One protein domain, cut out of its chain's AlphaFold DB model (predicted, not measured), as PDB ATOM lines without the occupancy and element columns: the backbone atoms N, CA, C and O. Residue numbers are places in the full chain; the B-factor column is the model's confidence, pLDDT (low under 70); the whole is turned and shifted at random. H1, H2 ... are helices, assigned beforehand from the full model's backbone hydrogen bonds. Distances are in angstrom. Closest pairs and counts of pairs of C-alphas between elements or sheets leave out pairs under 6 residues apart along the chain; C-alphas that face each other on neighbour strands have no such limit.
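What this domain is: This is residues 130 to 241 of the 266 residues of the protein "DUF4371 domain-containing protein" of Araneus ventricosus (UniProt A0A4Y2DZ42). Two long helices, H1 and H4, cross nearly at right angles beside a small body, where short H2 and H3 pack on residues 150 to 165 of H1. Residues 130 to 149 and 227 to 241 stick out as two arms. The printed part, 112 residues with named helices H1, H2, H3, H4 in order, is all helix and loose, with radius of gyration of the C-alphas 18.3 A and spans 57 by 49 by 24 A.

Where its parts are: Find C-alpha 130 at (8.047, 60.366, 138.833); H1 runs 54.9 A to residue 167. H2 is residues 186 to 197, H3 199 to 207. H4 runs 36.1 A from residue 216 to C-alpha 240 at (6.503, 30.398, 90.742).

How they stand to each other: H1 touches H2 with residues 157 to 165 alone, closest C-alphas Cys 161 and Leu 190, 6.6 A. H1 touches H3 with residues 150 to 157 alone, closest C-alphas Val 154 and Leu 201, 5.6 A. H2 and H3 touch only at the corner, closest C-alphas Ala 195 and Lys 202, 4.6 A. H4 is close to but not clearly touching H1, closest C-alphas Ile 159 and Leu 222, 7.6 A, about perpendicular at 75 degrees. In each helix every O i to N i+4 pair is within hydrogen-bond range.

The domain as a whole: The farthest C-alphas, Arg 130 and Ala 241, are 60.1 A apart. The printed part has no cut; H1 to H2 is a long link. Look for pLDDT under 70 at residues 130 to 133 and 174 to 184.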
ATOM      1  N   ARG A 130       7.615  60.723 140.191       58.84
ATOM      2  CA  ARG A 130       8.047  60.366 138.833       58.84
ATOM      3  C   ARG A 130       8.772  59.023 138.779       58.84
ATOM      4  O   ARG A 130       8.545  58.254 137.849       58.84
ATOM      5  N   GLN A 131       9.589  58.708 139.784       62.81
ATOM      6  CA  GLN A 131      10.282  57.421 139.868       62.81
ATOM      7  C   GLN A 131       9.305  56.278 140.169       62.81
ATOM      8  O   GLN A 131       9.430  55.206 139.585       62.81
ATOM      9  N   GLN A 132       8.292  56.500 141.016       64.44
ATOM     10  CA  GLN A 132       7.263  55.482 141.270       64.44
ATOM     11  C   GLN A 132       6.425  55.176 140.023       64.44
ATOM     12  O   GLN A 132       6.161  54.008 139.734       64.44
ATOM     13  N   LEU A 133       6.043  56.209 139.262       67.56
ATOM     14  CA  LEU A 133       5.307  56.044 138.008       67.56
ATOM     15  C   LEU A 133       6.125  55.273 136.966       67.56
ATOM     16  O   LEU A 133       5.587  54.374 136.321       67.56
ATOM     17  N   ASP A 134       7.422  55.561 136.842       75.25
ATOM     18  CA  ASP A 134       8.316  54.845 135.927       75.25
ATOM     19  C   ASP A 134       8.492  53.367 136.331       75.25
ATOM     20  O   ASP A 134       8.377  52.472 135.495       75.25
ATOM     21  N   ILE A 135       8.665  53.071 137.626       78.62
ATOM     22  CA  ILE A 135       8.760  51.688 138.125       78.62
ATOM     23  C   ILE A 135       7.456  50.917 137.870       78.62
ATOM     24  O   ILE A 135       7.491  49.795 137.358       78.62
ATOM     25  N   ALA A 136       6.302  51.510 138.191       77.50
ATOM     26  CA  ALA A 136       5.000  50.882 137.974       77.50
ATOM     27  C   ALA A 136       4.726  50.649 136.480       77.50
ATOM     28  O   ALA A 136       4.270  49.571 136.092       77.50
ATOM     29  N   PHE A 137       5.063  51.624 135.630       81.06
ATOM     30  CA  PHE A 137       4.955  51.501 134.181       81.06
ATOM     31  C   PHE A 137       5.830  50.360 133.648       81.06
ATOM     32  O   PHE A 137       5.322  49.459 132.977       81.06
ATOM     33  N   ARG A 138       7.120  50.327 134.007       83.06
ATOM     34  CA  ARG A 138       8.047  49.258 133.598       83.06
ATOM     35  C   ARG A 138       7.583  47.881 134.073       83.06
ATOM     36  O   ARG A 138       7.647  46.920 133.307       83.06
ATOM     37  N   SER A 139       7.079  47.786 135.303       88.94
ATOM     38  CA  SER A 139       6.526  46.548 135.860       88.94
ATOM     39  C   SER A 139       5.296  46.071 135.077       88.94
ATOM     40  O   SER A 139       5.220  44.907 134.683       88.94
ATOM     41  N   ASN A 140       4.374  46.980 134.747       87.38
ATOM     42  CA  ASN A 140       3.203  46.658 133.933       87.38
ATOM     43  C   ASN A 140       3.579  46.206 132.519       87.38
ATOM     44  O   ASN A 140       3.024  45.218 132.035       87.38
ATOM     45  N   VAL A 141       4.543  46.873 131.877       88.19
ATOM     46  CA  VAL A 141       5.061  46.465 130.561       88.19
ATOM     47  C   VAL A 141       5.671  45.066 130.634       88.19
ATOM     48  O   VAL A 141       5.383  44.231 129.775       88.19
ATOM     49  N   LYS A 142       6.473  44.778 131.664       92.12
ATOM     50  CA  LYS A 142       7.067  43.450 131.872       92.12
ATOM     51  C   LYS A 142       5.987  42.380 132.047       92.12
ATOM     52  O   LYS A 142       5.979  41.405 131.299       92.12
ATOM     53  N   ARG A 143       5.022  42.607 132.945       89.94
ATOM     54  CA  ARG A 143       3.900  41.688 133.191       89.94
ATOM     55  C   ARG A 143       3.062  41.451 131.935       89.94
ATOM     56  O   ARG A 143       2.637  40.329 131.669       89.94
ATOM     57  N   HIS A 144       2.817  42.498 131.148       88.50
ATOM     58  CA  HIS A 144       2.100  42.372 129.883       88.50
ATOM     59  C   HIS A 144       2.875  41.498 128.891       88.50
ATOM     60  O   HIS A 144       2.294  40.579 128.320       88.50
ATOM     61  N   LYS A 145       4.187  41.725 128.734       90.31
ATOM     62  CA  LYS A 145       5.047  40.896 127.876       90.31
ATOM     63  C   LYS A 145       5.048  39.432 128.312       90.31
ATOM     64  O   LYS A 145       4.845  38.562 127.475       90.31
ATOM     65  N   GLU A 146       5.198  39.157 129.606       91.44
ATOM     66  CA  GLU A 146       5.136  37.795 130.157       91.44
ATOM     67  C   GLU A 146       3.791  37.121 129.847       91.44
ATOM     68  O   GLU A 146       3.759  35.973 129.402       91.44
ATOM     69  N   LYS A 147       2.678  37.852 129.995       88.38
ATOM     70  CA  LYS A 147       1.340  37.352 129.649       88.38
ATOM     71  C   LYS A 147       1.203  37.058 128.154       88.38
ATOM     72  O   LYS A 147       0.664  36.016 127.793       88.38
ATOM     73  N   VAL A 148       1.705  37.940 127.287       89.69
ATOM     74  CA  VAL A 148       1.712  37.720 125.830       89.69
ATOM     75  C   VAL A 148       2.528  36.479 125.478       89.69
ATOM     76  O   VAL A 148       2.054  35.648 124.707       89.69
ATOM     77  N   THR A 149       3.713  36.309 126.066       92.12
ATOM     78  CA  THR A 149       4.555  35.125 125.852       92.12
ATOM     79  C   THR A 149       3.845  33.847 126.293       92.12
ATOM     80  O   THR A 149       3.781  32.896 125.514       92.12
ATOM     81  N   LYS A 150       3.236  33.830 127.488       90.25
ATOM     82  CA  LYS A 150       2.473  32.669 127.978       90.25
ATOM     83  C   LYS A 150       1.289  32.344 127.061       90.25
ATOM     84  O   LYS A 150       1.085  31.186 126.717       90.25
ATOM     85  N   ASN A 151       0.551  33.356 126.604       89.50
ATOM     86  CA  ASN A 151      -0.573  33.155 125.688       89.50
ATOM     87  C   ASN A 151      -0.126  32.600 124.329       89.50
ATOM     88  O   ASN A 151      -0.764  31.688 123.814       89.50
ATOM     89  N   ARG A 152       0.981  33.099 123.760       91.50
ATOM     90  CA  ARG A 152       1.547  32.570 122.503       91.50
ATOM     91  C   ARG A 152       1.994  31.117 122.647       91.50
ATOM     92  O   ARG A 152       1.765  30.315 121.746       91.50
ATOM     93  N   TYR A 153       2.604  30.780 123.780       94.19
ATOM     94  CA  TYR A 153       3.003  29.409 124.079       94.19
ATOM     95  C   TYR A 153       1.792  28.471 124.118       94.19
ATOM     96  O   TYR A 153       1.767  27.467 123.414       94.19
ATOM     97  N   VAL A 154       0.752  28.840 124.870       92.19
ATOM     98  CA  VAL A 154      -0.496  28.069 124.940       92.19
ATOM     99  C   VAL A 154      -1.135  27.928 123.564       92.19
ATOM    100  O   VAL A 154      -1.482  26.822 123.162       92.19
ATOM    101  N   LEU A 155      -1.225  29.024 122.810       92.25
ATOM    102  CA  LEU A 155      -1.772  29.014 121.461       92.25
ATOM    103  C   LEU A 155      -1.038  28.017 120.553       92.25
ATOM    104  O   LEU A 155      -1.675  27.283 119.807       92.25
ATOM    105  N   THR A 156       0.288  27.937 120.672       93.62
ATOM    106  CA  THR A 156       1.106  26.968 119.926       93.62
ATOM    107  C   THR A 156       0.705  25.527 120.247       93.62
ATOM    108  O   THR A 156       0.610  24.700 119.343       93.62
ATOM    109  N   LYS A 157       0.415  25.213 121.517       94.56
ATOM    110  CA  LYS A 157      -0.057  23.877 121.921       94.56
ATOM    111  C   LYS A 157      -1.438  23.557 121.361       94.56
ATOM    112  O   LYS A 157      -1.659  22.444 120.893       94.56
ATOM    113  N   ILE A 158      -2.337  24.538 121.360       92.00
ATOM    114  CA  ILE A 158      -3.691  24.388 120.815       92.00
ATOM    115  C   ILE A 158      -3.642  24.163 119.302       92.00
ATOM    116  O   ILE A 158      -4.258  23.220 118.812       92.00
ATOM    117  N   ILE A 159      -2.855  24.960 118.572       92.50
ATOM    118  CA  ILE A 159      -2.619  24.759 117.135       92.50
ATOM    119  C   ILE A 159      -2.028  23.368 116.882       92.50
ATOM    120  O   ILE A 159      -2.468  22.684 115.965       92.50
ATOM    121  N   GLY A 160      -1.093  22.909 117.720       93.06
ATOM    122  CA  GLY A 160      -0.562  21.546 117.644       93.06
ATOM    123  C   GLY A 160      -1.647  20.468 117.753       93.06
ATOM    124  O   GLY A 160      -1.627  19.503 116.996       93.06
ATOM    125  N   CYS A 161      -2.636  20.660 118.630       92.50
ATOM    126  CA  CYS A 161      -3.781  19.753 118.744       92.50
ATOM    127  C   CYS A 161      -4.682  19.798 117.498       92.50
ATOM    128  O   CYS A 161      -5.137  18.753 117.043       92.50
ATOM    129  N   ILE A 162      -4.908  20.982 116.916       90.69
ATOM    130  CA  ILE A 162      -5.678  21.131 115.669       90.69
ATOM    131  C   ILE A 162      -4.962  20.429 114.508       90.69
ATOM    132  O   ILE A 162      -5.586  19.671 113.771       90.69
ATOM    133  N   LEU A 163      -3.650  20.644 114.374       91.50
ATOM    134  CA  LEU A 163      -2.817  19.999 113.359       91.50
ATOM    135  C   LEU A 163      -2.819  18.479 113.513       91.50
ATOM    136  O   LEU A 163      -2.935  17.778 112.514       91.50
ATOM    137  N   PHE A 164      -2.737  17.973 114.746       92.69
ATOM    138  CA  PHE A 164      -2.870  16.545 115.017       92.69
ATOM    139  C   PHE A 164      -4.224  16.025 114.527       92.69
ATOM    140  O   PHE A 164      -4.270  15.059 113.774       92.69
ATOM    141  N   CYS A 165      -5.327  16.687 114.883       90.19
ATOM    142  CA  CYS A 165      -6.640  16.278 114.395       90.19
ATOM    143  C   CYS A 165      -6.716  16.286 112.862       90.19
ATOM    144  O   CYS A 165      -7.194  15.317 112.289       90.19
ATOM    145  N   GLY A 166      -6.188  17.319 112.200       88.56
ATOM    146  CA  GLY A 166      -6.143  17.383 110.737       88.56
ATOM    147  C   GLY A 166      -5.302  16.271 110.102       88.56
ATOM    148  O   GLY A 166      -5.737  15.659 109.135       88.56
ATOM    149  N   ALA A 167      -4.132  15.966 110.670       90.69
ATOM    150  CA  ALA A 167      -3.221  14.942 110.155       90.69
ATOM    151  C   ALA A 167      -3.782  13.514 110.256       90.69
ATOM    152  O   ALA A 167      -3.416  12.658 109.457       90.69
ATOM    153  N   PHE A 168      -4.652  13.261 111.235       90.12
ATOM    154  CA  PHE A 168      -5.289  11.961 111.462       90.12
ATOM    155  C   PHE A 168      -6.769  11.937 111.047       90.12
ATOM    156  O   PHE A 168      -7.489  11.024 111.446       90.12
ATOM    157  N   GLU A 169      -7.232  12.941 110.292       88.31
ATOM    158  CA  GLU A 169      -8.625  13.071 109.823       88.31
ATOM    159  C   GLU A 169      -9.666  12.988 110.958       88.31
ATOM    160  O   GLU A 169     -10.794  12.520 110.800       88.31
ATOM    161  N   LEU A 170      -9.288  13.459 112.147       86.94
ATOM    162  CA  LEU A 170     -10.129  13.440 113.333       86.94
ATOM    163  C   LEU A 170     -11.057  14.650 113.336       86.94
ATOM    164  O   LEU A 170     -10.646  15.791 113.108       86.94
ATOM    165  N   ALA A 171     -12.316  14.410 113.693       81.50
ATOM    166  CA  ALA A 171     -13.284  15.479 113.859       81.50
ATOM    167  C   ALA A 171     -12.848  16.446 114.975       81.50
ATOM    168  O   ALA A 171     -12.668  16.059 116.133       81.50
ATOM    169  N   LEU A 172     -12.727  17.731 114.630       76.44
ATOM    170  CA  LEU A 172     -12.476  18.805 115.598       76.44
ATOM    171  C   LEU A 172     -13.702  19.072 116.486       76.44
ATOM    172  O   LEU A 172     -13.560  19.469 117.642       76.44
ATOM    173  N   ARG A 173     -14.908  18.829 115.956       71.44
ATOM    174  CA  ARG A 173     -16.188  19.049 116.644       71.44
ATOM    175  C   ARG A 173     -16.831  17.725 117.053       71.44
ATOM    176  O   ARG A 173     -16.868  16.782 116.268       71.44
ATOM    177  N   GLY A 174     -17.350  17.678 118.280       65.50
ATOM    178  CA  GLY A 174     -18.225  16.602 118.755       65.50
ATOM    179  C   GLY A 174     -19.695  16.853 118.398       65.50
ATOM    180  O   GLY A 174     -20.058  17.956 117.995       65.50
ATOM    181  N   HIS A 175     -20.540  15.831 118.562       56.41
ATOM    182  CA  HIS A 175     -21.982  15.893 118.273       56.41
ATOM    183  C   HIS A 175     -22.795  16.612 119.377       56.41
ATOM    184  O   HIS A 175     -23.925  17.034 119.133       56.41
ATOM    185  N   ASP A 176     -22.235  16.770 120.584       57.31
ATOM    186  CA  ASP A 176     -22.860  17.460 121.720       57.31
ATOM    187  C   ASP A 176     -21.817  18.341 122.440       57.31
ATOM    188  O   ASP A 176     -20.666  17.934 122.604       57.31
ATOM    189  N   GLU A 177     -22.197  19.561 122.838       55.94
ATOM    190  CA  GLU A 177     -21.302  20.544 123.492       55.94
ATOM    191  C   GLU A 177     -21.443  20.574 125.022       55.94
ATOM    192  O   GLU A 177     -20.829  21.407 125.694       55.94
ATOM    193  N   ARG A 178     -22.250  19.675 125.594       61.38
ATOM    194  CA  ARG A 178     -22.412  19.553 127.049       61.38
ATOM    195  C   ARG A 178     -21.078  19.213 127.713       61.38
ATOM    196  O   ARG A 178     -20.249  18.495 127.159       61.38
ATOM    197  N   GLU A 179     -20.867  19.710 128.932       57.47
ATOM    198  CA  GLU A 179     -19.671  19.424 129.744       57.47
ATOM    199  C   GLU A 179     -19.651  18.002 130.332       57.47
ATOM    200  O   GLU A 179     -18.962  17.731 131.314       57.47
ATOM    201  N   ASP A 180     -20.382  17.075 129.722       57.81
ATOM    202  CA  ASP A 180     -20.461  15.701 130.176       57.81
ATOM    203  C   ASP A 180     -19.198  14.964 129.712       57.81
ATOM    204  O   ASP A 180     -18.957  14.780 128.517       57.81
ATOM    205  N   LEU A 181     -18.380  14.517 130.671       56.12
ATOM    206  CA  LEU A 181     -17.130  13.782 130.422       56.12
ATOM    207  C   LEU A 181     -17.324  12.535 129.537       56.12
ATOM    208  O   LEU A 181     -16.374  12.101 128.892       56.12
ATOM    209  N   LEU A 182     -18.543  11.980 129.485       54.41
ATOM    210  CA  LEU A 182     -18.884  10.810 128.669       54.41
ATOM    211  C   LEU A 182     -18.862  11.080 127.155       54.41
ATOM    212  O   LEU A 182     -18.583  10.158 126.397       54.41
ATOM    213  N   ASN A 183     -19.131  12.316 126.717       57.72
ATOM    214  CA  ASN A 183     -19.272  12.685 125.299       57.72
ATOM    215  C   ASN A 183     -18.239  13.737 124.869       57.72
ATOM    216  O   ASN A 183     -18.484  14.567 123.993       57.72
ATOM    217  N   MET A 184     -17.066  13.729 125.499       67.31
ATOM    218  CA  MET A 184     -16.005  14.674 125.186       67.31
ATOM    219  C   MET A 184     -15.439  14.413 123.782       67.31
ATOM    220  O   MET A 184     -14.803  13.391 123.535       67.31
ATOM    221  N   GLY A 185     -15.646  15.362 122.863       77.06
ATOM    222  CA  GLY A 185     -15.090  15.297 121.508       77.06
ATOM    223  C   GLY A 185     -13.563  15.147 121.501       77.06
ATOM    224  O   GLY A 185     -12.873  15.647 122.395       77.06
ATOM    225  N   VAL A 186     -13.038  14.485 120.464       83.56
ATOM    226  CA  VAL A 186     -11.624  14.075 120.341       83.56
ATOM    227  C   VAL A 186     -10.653  15.233 120.586       83.56
ATOM    228  O   VAL A 186      -9.700  15.088 121.349       83.56
ATOM    229  N   PHE A 187     -10.937  16.412 120.027       85.81
ATOM    230  CA  PHE A 187     -10.131  17.615 120.241       85.81
ATOM    231  C   PHE A 187     -10.031  18.021 121.722       85.81
ATOM    232  O   PHE A 187      -8.945  18.313 122.222       85.81
ATOM    233  N   ARG A 188     -11.148  18.007 122.460       85.00
ATOM    234  CA  ARG A 188     -11.166  18.386 123.881       85.00
ATOM    235  C   ARG A 188     -10.457  17.342 124.745       85.00
ATOM    236  O   ARG A 188      -9.741  17.717 125.669       85.00
ATOM    237  N   GLY A 189     -10.587  16.059 124.397       87.50
ATOM    238  CA  GLY A 189      -9.805  14.985 125.013       87.50
ATOM    239  C   GLY A 189      -8.300  15.179 124.814       87.50
ATOM    240  O   GLY A 189      -7.540  15.113 125.777       87.50
ATOM    241  N   LEU A 190      -7.881  15.520 123.594       90.50
ATOM    242  CA  LEU A 190      -6.479  15.777 123.266       90.50
ATOM    243  C   LEU A 190      -5.910  16.999 124.000       90.50
ATOM    244  O   LEU A 190      -4.784  16.950 124.496       90.50
ATOM    245  N   ILE A 191      -6.684  18.082 124.111       90.69
ATOM    246  CA  ILE A 191      -6.298  19.274 124.882       90.69
ATOM    247  C   ILE A 191      -6.131  18.934 126.367       90.69
ATOM    248  O   ILE A 191      -5.138  19.335 126.973       90.69
ATOM    249  N   ASN A 192      -7.066  18.175 126.944       90.06
ATOM    250  CA  ASN A 192      -6.993  17.771 128.347       90.06
ATOM    251  C   ASN A 192      -5.784  16.870 128.613       90.06
ATOM    252  O   ASN A 192      -5.033  17.132 129.547       90.06
ATOM    253  N   PHE A 193      -5.539  15.882 127.750       92.31
ATOM    254  CA  PHE A 193      -4.342  15.044 127.820       92.31
ATOM    255  C   PHE A 193      -3.058  15.878 127.700       92.31
ATOM    256  O   PHE A 193      -2.136  15.746 128.502       92.31
ATOM    257  N   SER A 194      -3.014  16.817 126.752       94.31
ATOM    258  CA  SER A 194      -1.874  17.728 126.597       94.31
ATOM    259  C   SER A 194      -1.639  18.580 127.849       94.31
ATOM    260  O   SER A 194      -0.497  18.877 128.188       94.31
ATOM    261  N   ALA A 195      -2.702  18.957 128.563       93.81
ATOM    262  CA  ALA A 195      -2.615  19.702 129.814       93.81
ATOM    263  C   ALA A 195      -2.109  18.852 130.993       93.81
ATOM    264  O   ALA A 195      -1.547  19.395 131.940       93.81
ATOM    265  N   GLU A 196      -2.257  17.528 130.960       95.00
ATOM    266  CA  GLU A 196      -1.618  16.652 131.953       95.00
ATOM    267  C   GLU A 196      -0.093  16.643 131.806       95.00
ATOM    268  O   GLU A 196       0.622  16.518 132.801       95.00
ATOM    269  N   LEU A 197       0.399  16.840 130.580       94.88
ATOM    270  CA  LEU A 197       1.825  16.858 130.253       94.88
ATOM    271  C   LEU A 197       2.454  18.257 130.337       94.88
ATOM    272  O   LEU A 197       3.666  18.380 130.503       94.88
ATOM    273  N   ASP A 198       1.651  19.316 130.217       95.31
ATOM    274  CA  ASP A 198       2.117  20.700 130.171       95.31
ATOM    275  C   ASP A 198       1.435  21.555 131.247       95.31
ATOM    276  O   ASP A 198       0.284  21.984 131.114       95.31
ATOM    277  N   SER A 199       2.180  21.857 132.312       93.75
ATOM    278  CA  SER A 199       1.693  22.677 133.425       93.75
ATOM    279  C   SER A 199       1.301  24.093 132.998       93.75
ATOM    280  O   SER A 199       0.347  24.651 133.536       93.75
ATOM    281  N   SER A 200       1.971  24.673 131.998       92.31
ATOM    282  CA  SER A 200       1.641  26.018 131.513       92.31
ATOM    283  C   SER A 200       0.313  26.037 130.765       92.31
ATOM    284  O   SER A 200      -0.450  26.999 130.909       92.31
ATOM    285  N   LEU A 201       0.026  24.982 129.998       93.38
ATOM    286  CA  LEU A 201      -1.274  24.772 129.368       93.38
ATOM    287  C   LEU A 201      -2.355  24.511 130.422       93.38
ATOM    288  O   LEU A 201      -3.402  25.154 130.382       93.38
ATOM    289  N   LYS A 202      -2.080  23.651 131.408       93.50
ATOM    290  CA  LYS A 202      -3.000  23.353 132.515       93.50
ATOM    291  C   LYS A 202      -3.403  24.600 133.292       93.50
ATOM    292  O   LYS A 202      -4.592  24.862 133.453       93.50
ATOM    293  N   ASP A 203      -2.423  25.390 133.720       92.38
ATOM    294  CA  ASP A 203      -2.644  26.653 134.427       92.38
ATOM    295  C   ASP A 203      -3.475  27.628 133.592       92.38
ATOM    296  O   ASP A 203      -4.280  28.395 134.113       92.38
ATOM    297  N   HIS A 204      -3.259  27.648 132.277       91.38
ATOM    298  CA  HIS A 204      -4.020  28.523 131.404       91.38
ATOM    299  C   HIS A 204      -5.480  28.079 131.301       91.38
ATOM    300  O   HIS A 204      -6.371  28.907 131.468       91.38
ATOM    301  N   LEU A 205      -5.738  26.789 131.082       88.75
ATOM    302  CA  LEU A 205      -7.099  26.261 130.972       88.75
ATOM    303  C   LEU A 205      -7.912  26.466 132.261       88.75
ATOM    304  O   LEU A 205      -9.120  26.694 132.187       88.75
ATOM    305  N   THR A 206      -7.260  26.426 133.429       88.38
ATOM    306  CA  THR A 206      -7.915  26.631 134.733       88.38
ATOM    307  C   THR A 206      -8.088  28.105 135.097       88.38
ATOM    308  O   THR A 206      -9.137  28.480 135.615       88.38
ATOM    309  N   CYS A 207      -7.093  28.959 134.834       85.69
ATOM    310  CA  CYS A 207      -7.108  30.355 135.285       85.69
ATOM    311  C   CYS A 207      -7.604  31.365 134.240       85.69
ATOM    312  O   CYS A 207      -7.909  32.506 134.599       85.69
ATOM    313  N   ALA A 208      -7.634  31.023 132.949       82.12
ATOM    314  CA  ALA A 208      -7.993  31.986 131.914       82.12
ATOM    315  C   ALA A 208      -9.504  32.259 131.874       82.12
ATOM    316  O   ALA A 208     -10.330  31.353 131.767       82.12
ATOM    317  N   THR A 209      -9.860  33.545 131.911       75.44
ATOM    318  CA  THR A 209     -11.256  34.010 131.900       75.44
ATOM    319  C   THR A 209     -11.754  34.413 130.516       75.44
ATOM    320  O   THR A 209     -12.936  34.267 130.239       75.44
ATOM    321  N   VAL A 210     -10.869  34.919 129.650       72.75
ATOM    322  CA  VAL A 210     -11.245  35.493 128.342       72.75
ATOM    323  C   VAL A 210     -10.913  34.549 127.189       72.75
ATOM    324  O   VAL A 210     -11.760  34.263 126.356       72.75
ATOM    325  N   PHE A 211      -9.681  34.044 127.144       77.44
ATOM    326  CA  PHE A 211      -9.223  33.130 126.103       77.44
ATOM    327  C   PHE A 211      -8.907  31.795 126.758       77.44
ATOM    328  O   PHE A 211      -7.900  31.697 127.443       77.44
ATOM    329  N   LYS A 212      -9.775  30.796 126.586       74.75
ATOM    330  CA  LYS A 212      -9.473  29.402 126.960       74.75
ATOM    331  C   LYS A 212      -8.917  28.600 125.785       74.75
ATOM    332  O   LYS A 212      -8.323  27.549 125.982       74.75
ATOM    333  N   GLY A 213      -9.142  29.084 124.561       73.44
ATOM    334  CA  GLY A 213      -8.696  28.440 123.329       73.44
ATOM    335  C   GLY A 213      -9.464  27.173 122.930       73.44
ATOM    336  O   GLY A 213      -9.178  26.588 121.894       73.44
ATOM    337  N   THR A 214     -10.459  26.769 123.723       75.88
ATOM    338  CA  THR A 214     -11.286  25.578 123.485       75.88
ATOM    339  C   THR A 214     -12.670  25.893 122.924       75.88
ATOM    340  O   THR A 214     -13.399  24.959 122.607       75.88
ATOM    341  N   SER A 215     -13.068  27.167 122.817       79.31
ATOM    342  CA  SER A 215     -14.388  27.524 122.281       79.31
ATOM    343  C   SER A 215     -14.443  27.327 120.767       79.31
ATOM    344  O   SER A 215     -13.430  27.434 120.074       79.31
ATOM    345  N   LYS A 216     -15.637  27.040 120.256       77.88
ATOM    346  CA  LYS A 216     -15.906  26.836 118.826       77.88
ATOM    347  C   LYS A 216     -15.570  28.065 117.979       77.88
ATOM    348  O   LYS A 216     -15.074  27.899 116.870       77.88
ATOM    349  N   GLU A 217     -15.791  29.269 118.503       80.31
ATOM    350  CA  GLU A 217     -15.453  30.527 117.831       80.31
ATOM    351  C   GLU A 217     -13.938  30.644 117.673       80.31
ATOM    352  O   GLU A 217     -13.447  30.826 116.568       80.31
ATOM    353  N   ILE A 218     -13.184  30.411 118.753       80.69
ATOM    354  CA  ILE A 218     -11.721  30.466 118.700       80.69
ATOM    355  C   ILE A 218     -11.169  29.383 117.768       80.69
ATOM    356  O   ILE A 218     -10.246  29.645 117.004       80.69
ATOM    357  N   GLN A 219     -11.711  28.165 117.813       82.31
ATOM    358  CA  GLN A 219     -11.302  27.107 116.887       82.31
ATOM    359  C   GLN A 219     -11.542  27.517 115.428       82.31
ATOM    360  O   GLN A 219     -10.688  27.263 114.587       82.31
ATOM    361  N   HIS A 220     -12.678  28.157 115.132       85.94
ATOM    362  CA  HIS A 220     -12.987  28.641 113.789       85.94
ATOM    363  C   HIS A 220     -12.011  29.733 113.342       85.94
ATOM    364  O   HIS A 220     -11.407  29.587 112.285       85.94
ATOM    365  N   ASP A 221     -11.764  30.735 114.188       88.81
ATOM    366  CA  ASP A 221     -10.804  31.808 113.906       88.81
ATOM    367  C   ASP A 221      -9.399  31.250 113.625       88.81
ATOM    368  O   ASP A 221      -8.690  31.711 112.726       88.81
ATOM    369  N   LEU A 222      -8.977  30.233 114.387       89.19
ATOM    370  CA  LEU A 222      -7.695  29.564 114.170       89.19
ATOM    371  C   LEU A 222      -7.654  28.798 112.853       89.19
ATOM    372  O   LEU A 222      -6.650  28.890 112.148       89.19
ATOM    373  N   LEU A 223      -8.722  28.079 112.505       89.94
ATOM    374  CA  LEU A 223      -8.817  27.392 111.220       89.94
ATOM    375  C   LEU A 223      -8.771  28.378 110.052       89.94
ATOM    376  O   LEU A 223      -8.046  28.123 109.094       89.94
ATOM    377  N   ASP A 224      -9.448  29.519 110.151       93.12
ATOM    378  CA  ASP A 224      -9.429  30.554 109.113       93.12
ATOM    379  C   ASP A 224      -8.036  31.182 108.963       93.12
ATOM    380  O   ASP A 224      -7.554  31.411 107.847       93.12
ATOM    381  N   CYS A 225      -7.334  31.401 110.078       92.88
ATOM    382  CA  CYS A 225      -5.949  31.867 110.059       92.88
ATOM    383  C   CYS A 225      -5.021  30.837 109.399       92.88
ATOM    384  O   CYS A 225      -4.195  31.197 108.560       92.88
ATOM    385  N   MET A 226      -5.162  29.555 109.748       90.88
ATOM    386  CA  MET A 226      -4.391  28.464 109.147       90.88
ATOM    387  C   MET A 226      -4.689  28.336 107.650       90.88
ATOM    388  O   MET A 226      -3.757  28.272 106.851       90.88
ATOM    389  N   LEU A 227      -5.964  28.391 107.257       92.44
ATOM    390  CA  LEU A 227      -6.401  28.379 105.863       92.44
ATOM    391  C   LEU A 227      -5.778  29.533 105.077       92.44
ATOM    392  O   LEU A 227      -5.252  29.313 103.990       92.44
ATOM    393  N   THR A 228      -5.776  30.741 105.640       95.88
ATOM    394  CA  THR A 228      -5.170  31.924 105.012       95.88
ATOM    395  C   THR A 228      -3.674  31.722 104.764       95.88
ATOM    396  O   THR A 228      -3.177  32.027 103.680       95.88
ATOM    397  N   VAL A 229      -2.947  31.176 105.745       94.75
ATOM    398  CA  VAL A 229      -1.515  30.868 105.599       94.75
ATOM    399  C   VAL A 229      -1.293  29.825 104.502       94.75
ATOM    400  O   VAL A 229      -0.461  30.049 103.622       94.75
ATOM    401  N   CYS A 230      -2.067  28.736 104.499       93.31
ATOM    402  CA  CYS A 230      -1.985  27.696 103.473       93.31
ATOM    403  C   CYS A 230      -2.288  28.246 102.073       93.31
ATOM    404  O   CYS A 230      -1.529  28.007 101.139       93.31
ATOM    405  N   GLN A 231      -3.357  29.031 101.921       95.38
ATOM    406  CA  GLN A 231      -3.726  29.645 100.645       95.38
ATOM    407  C   GLN A 231      -2.644  30.589 100.126       95.38
ATOM    408  O   GLN A 231      -2.364  30.591  98.932       95.38
ATOM    409  N   ASN A 232      -2.030  31.390 100.999       96.44
ATOM    410  CA  ASN A 232      -0.938  32.276 100.598       96.44
ATOM    411  C   ASN A 232       0.290  31.487 100.138       96.44
ATOM    412  O   ASN A 232       0.924  31.875  99.160       96.44
ATOM    413  N   HIS A 233       0.592  30.369 100.800       96.25
ATOM    414  CA  HIS A 233       1.681  29.493 100.389       96.25
ATOM    415  C   HIS A 233       1.413  28.858  99.018       96.25
ATOM    416  O   HIS A 233       2.220  29.031  98.111       96.25
ATOM    417  N   ILE A 234       0.234  28.256  98.829       94.88
ATOM    418  CA  ILE A 234      -0.192  27.667  97.548       94.88
ATOM    419  C   ILE A 234      -0.186  28.718  96.427       94.88
ATOM    420  O   ILE A 234       0.258  28.441  95.319       94.88
ATOM    421  N   LYS A 235      -0.642  29.949  96.697       95.31
ATOM    422  CA  LYS A 235      -0.579  31.054  95.723       95.31
ATOM    423  C   LYS A 235       0.859  31.377  95.315       95.31
ATOM    424  O   LYS A 235       1.093  31.609  94.133       95.31
ATOM    425  N   SER A 236       1.795  31.383  96.269       96.75
ATOM    426  CA  SER A 236       3.224  31.575  95.984       96.75
ATOM    427  C   SER A 236       3.741  30.467  95.070       96.75
ATOM    428  O   SER A 236       4.286  30.762  94.012       96.75
ATOM    429  N   GLU A 237       3.473  29.204  95.415       96.56
ATOM    430  CA  GLU A 237       3.898  28.045  94.621       96.56
ATOM    431  C   GLU A 237       3.334  28.081  93.195       96.56
ATOM    432  O   GLU A 237       4.068  27.874  92.231       96.56
ATOM    433  N   ILE A 238       2.049  28.412  93.040       95.69
ATOM    434  CA  ILE A 238       1.406  28.566  91.727       95.69
ATOM    435  C   ILE A 238       2.068  29.684  90.918       95.69
ATOM    436  O   ILE A 238       2.282  29.518  89.720       95.69
ATOM    437  N   SER A 239       2.383  30.817  91.551       95.31
ATOM    438  CA  SER A 239       2.989  31.963  90.862       95.31
ATOM    439  C   SER A 239       4.418  31.696  90.382       95.31
ATOM    440  O   SER A 239       4.856  32.285  89.396       95.31
ATOM    441  N   GLU A 240       5.132  30.802  91.068       96.19
ATOM    442  CA  GLU A 240       6.503  30.398  90.742       96.19
ATOM    443  C   GLU A 240       6.553  29.234  89.736       96.19
ATOM    444  O   GLU A 240       7.575  29.015  89.080       96.19
ATOM    445  N   ALA A 241       5.458  28.486  89.580       96.06
ATOM    446  CA  ALA A 241       5.389  27.340  88.686       96.06
ATOM    447  C   ALA A 241       5.286  27.763  87.210       96.06
ATOM    448  O   ALA A 241       4.468  28.596  86.828       96.06
TER     449      ALA A 241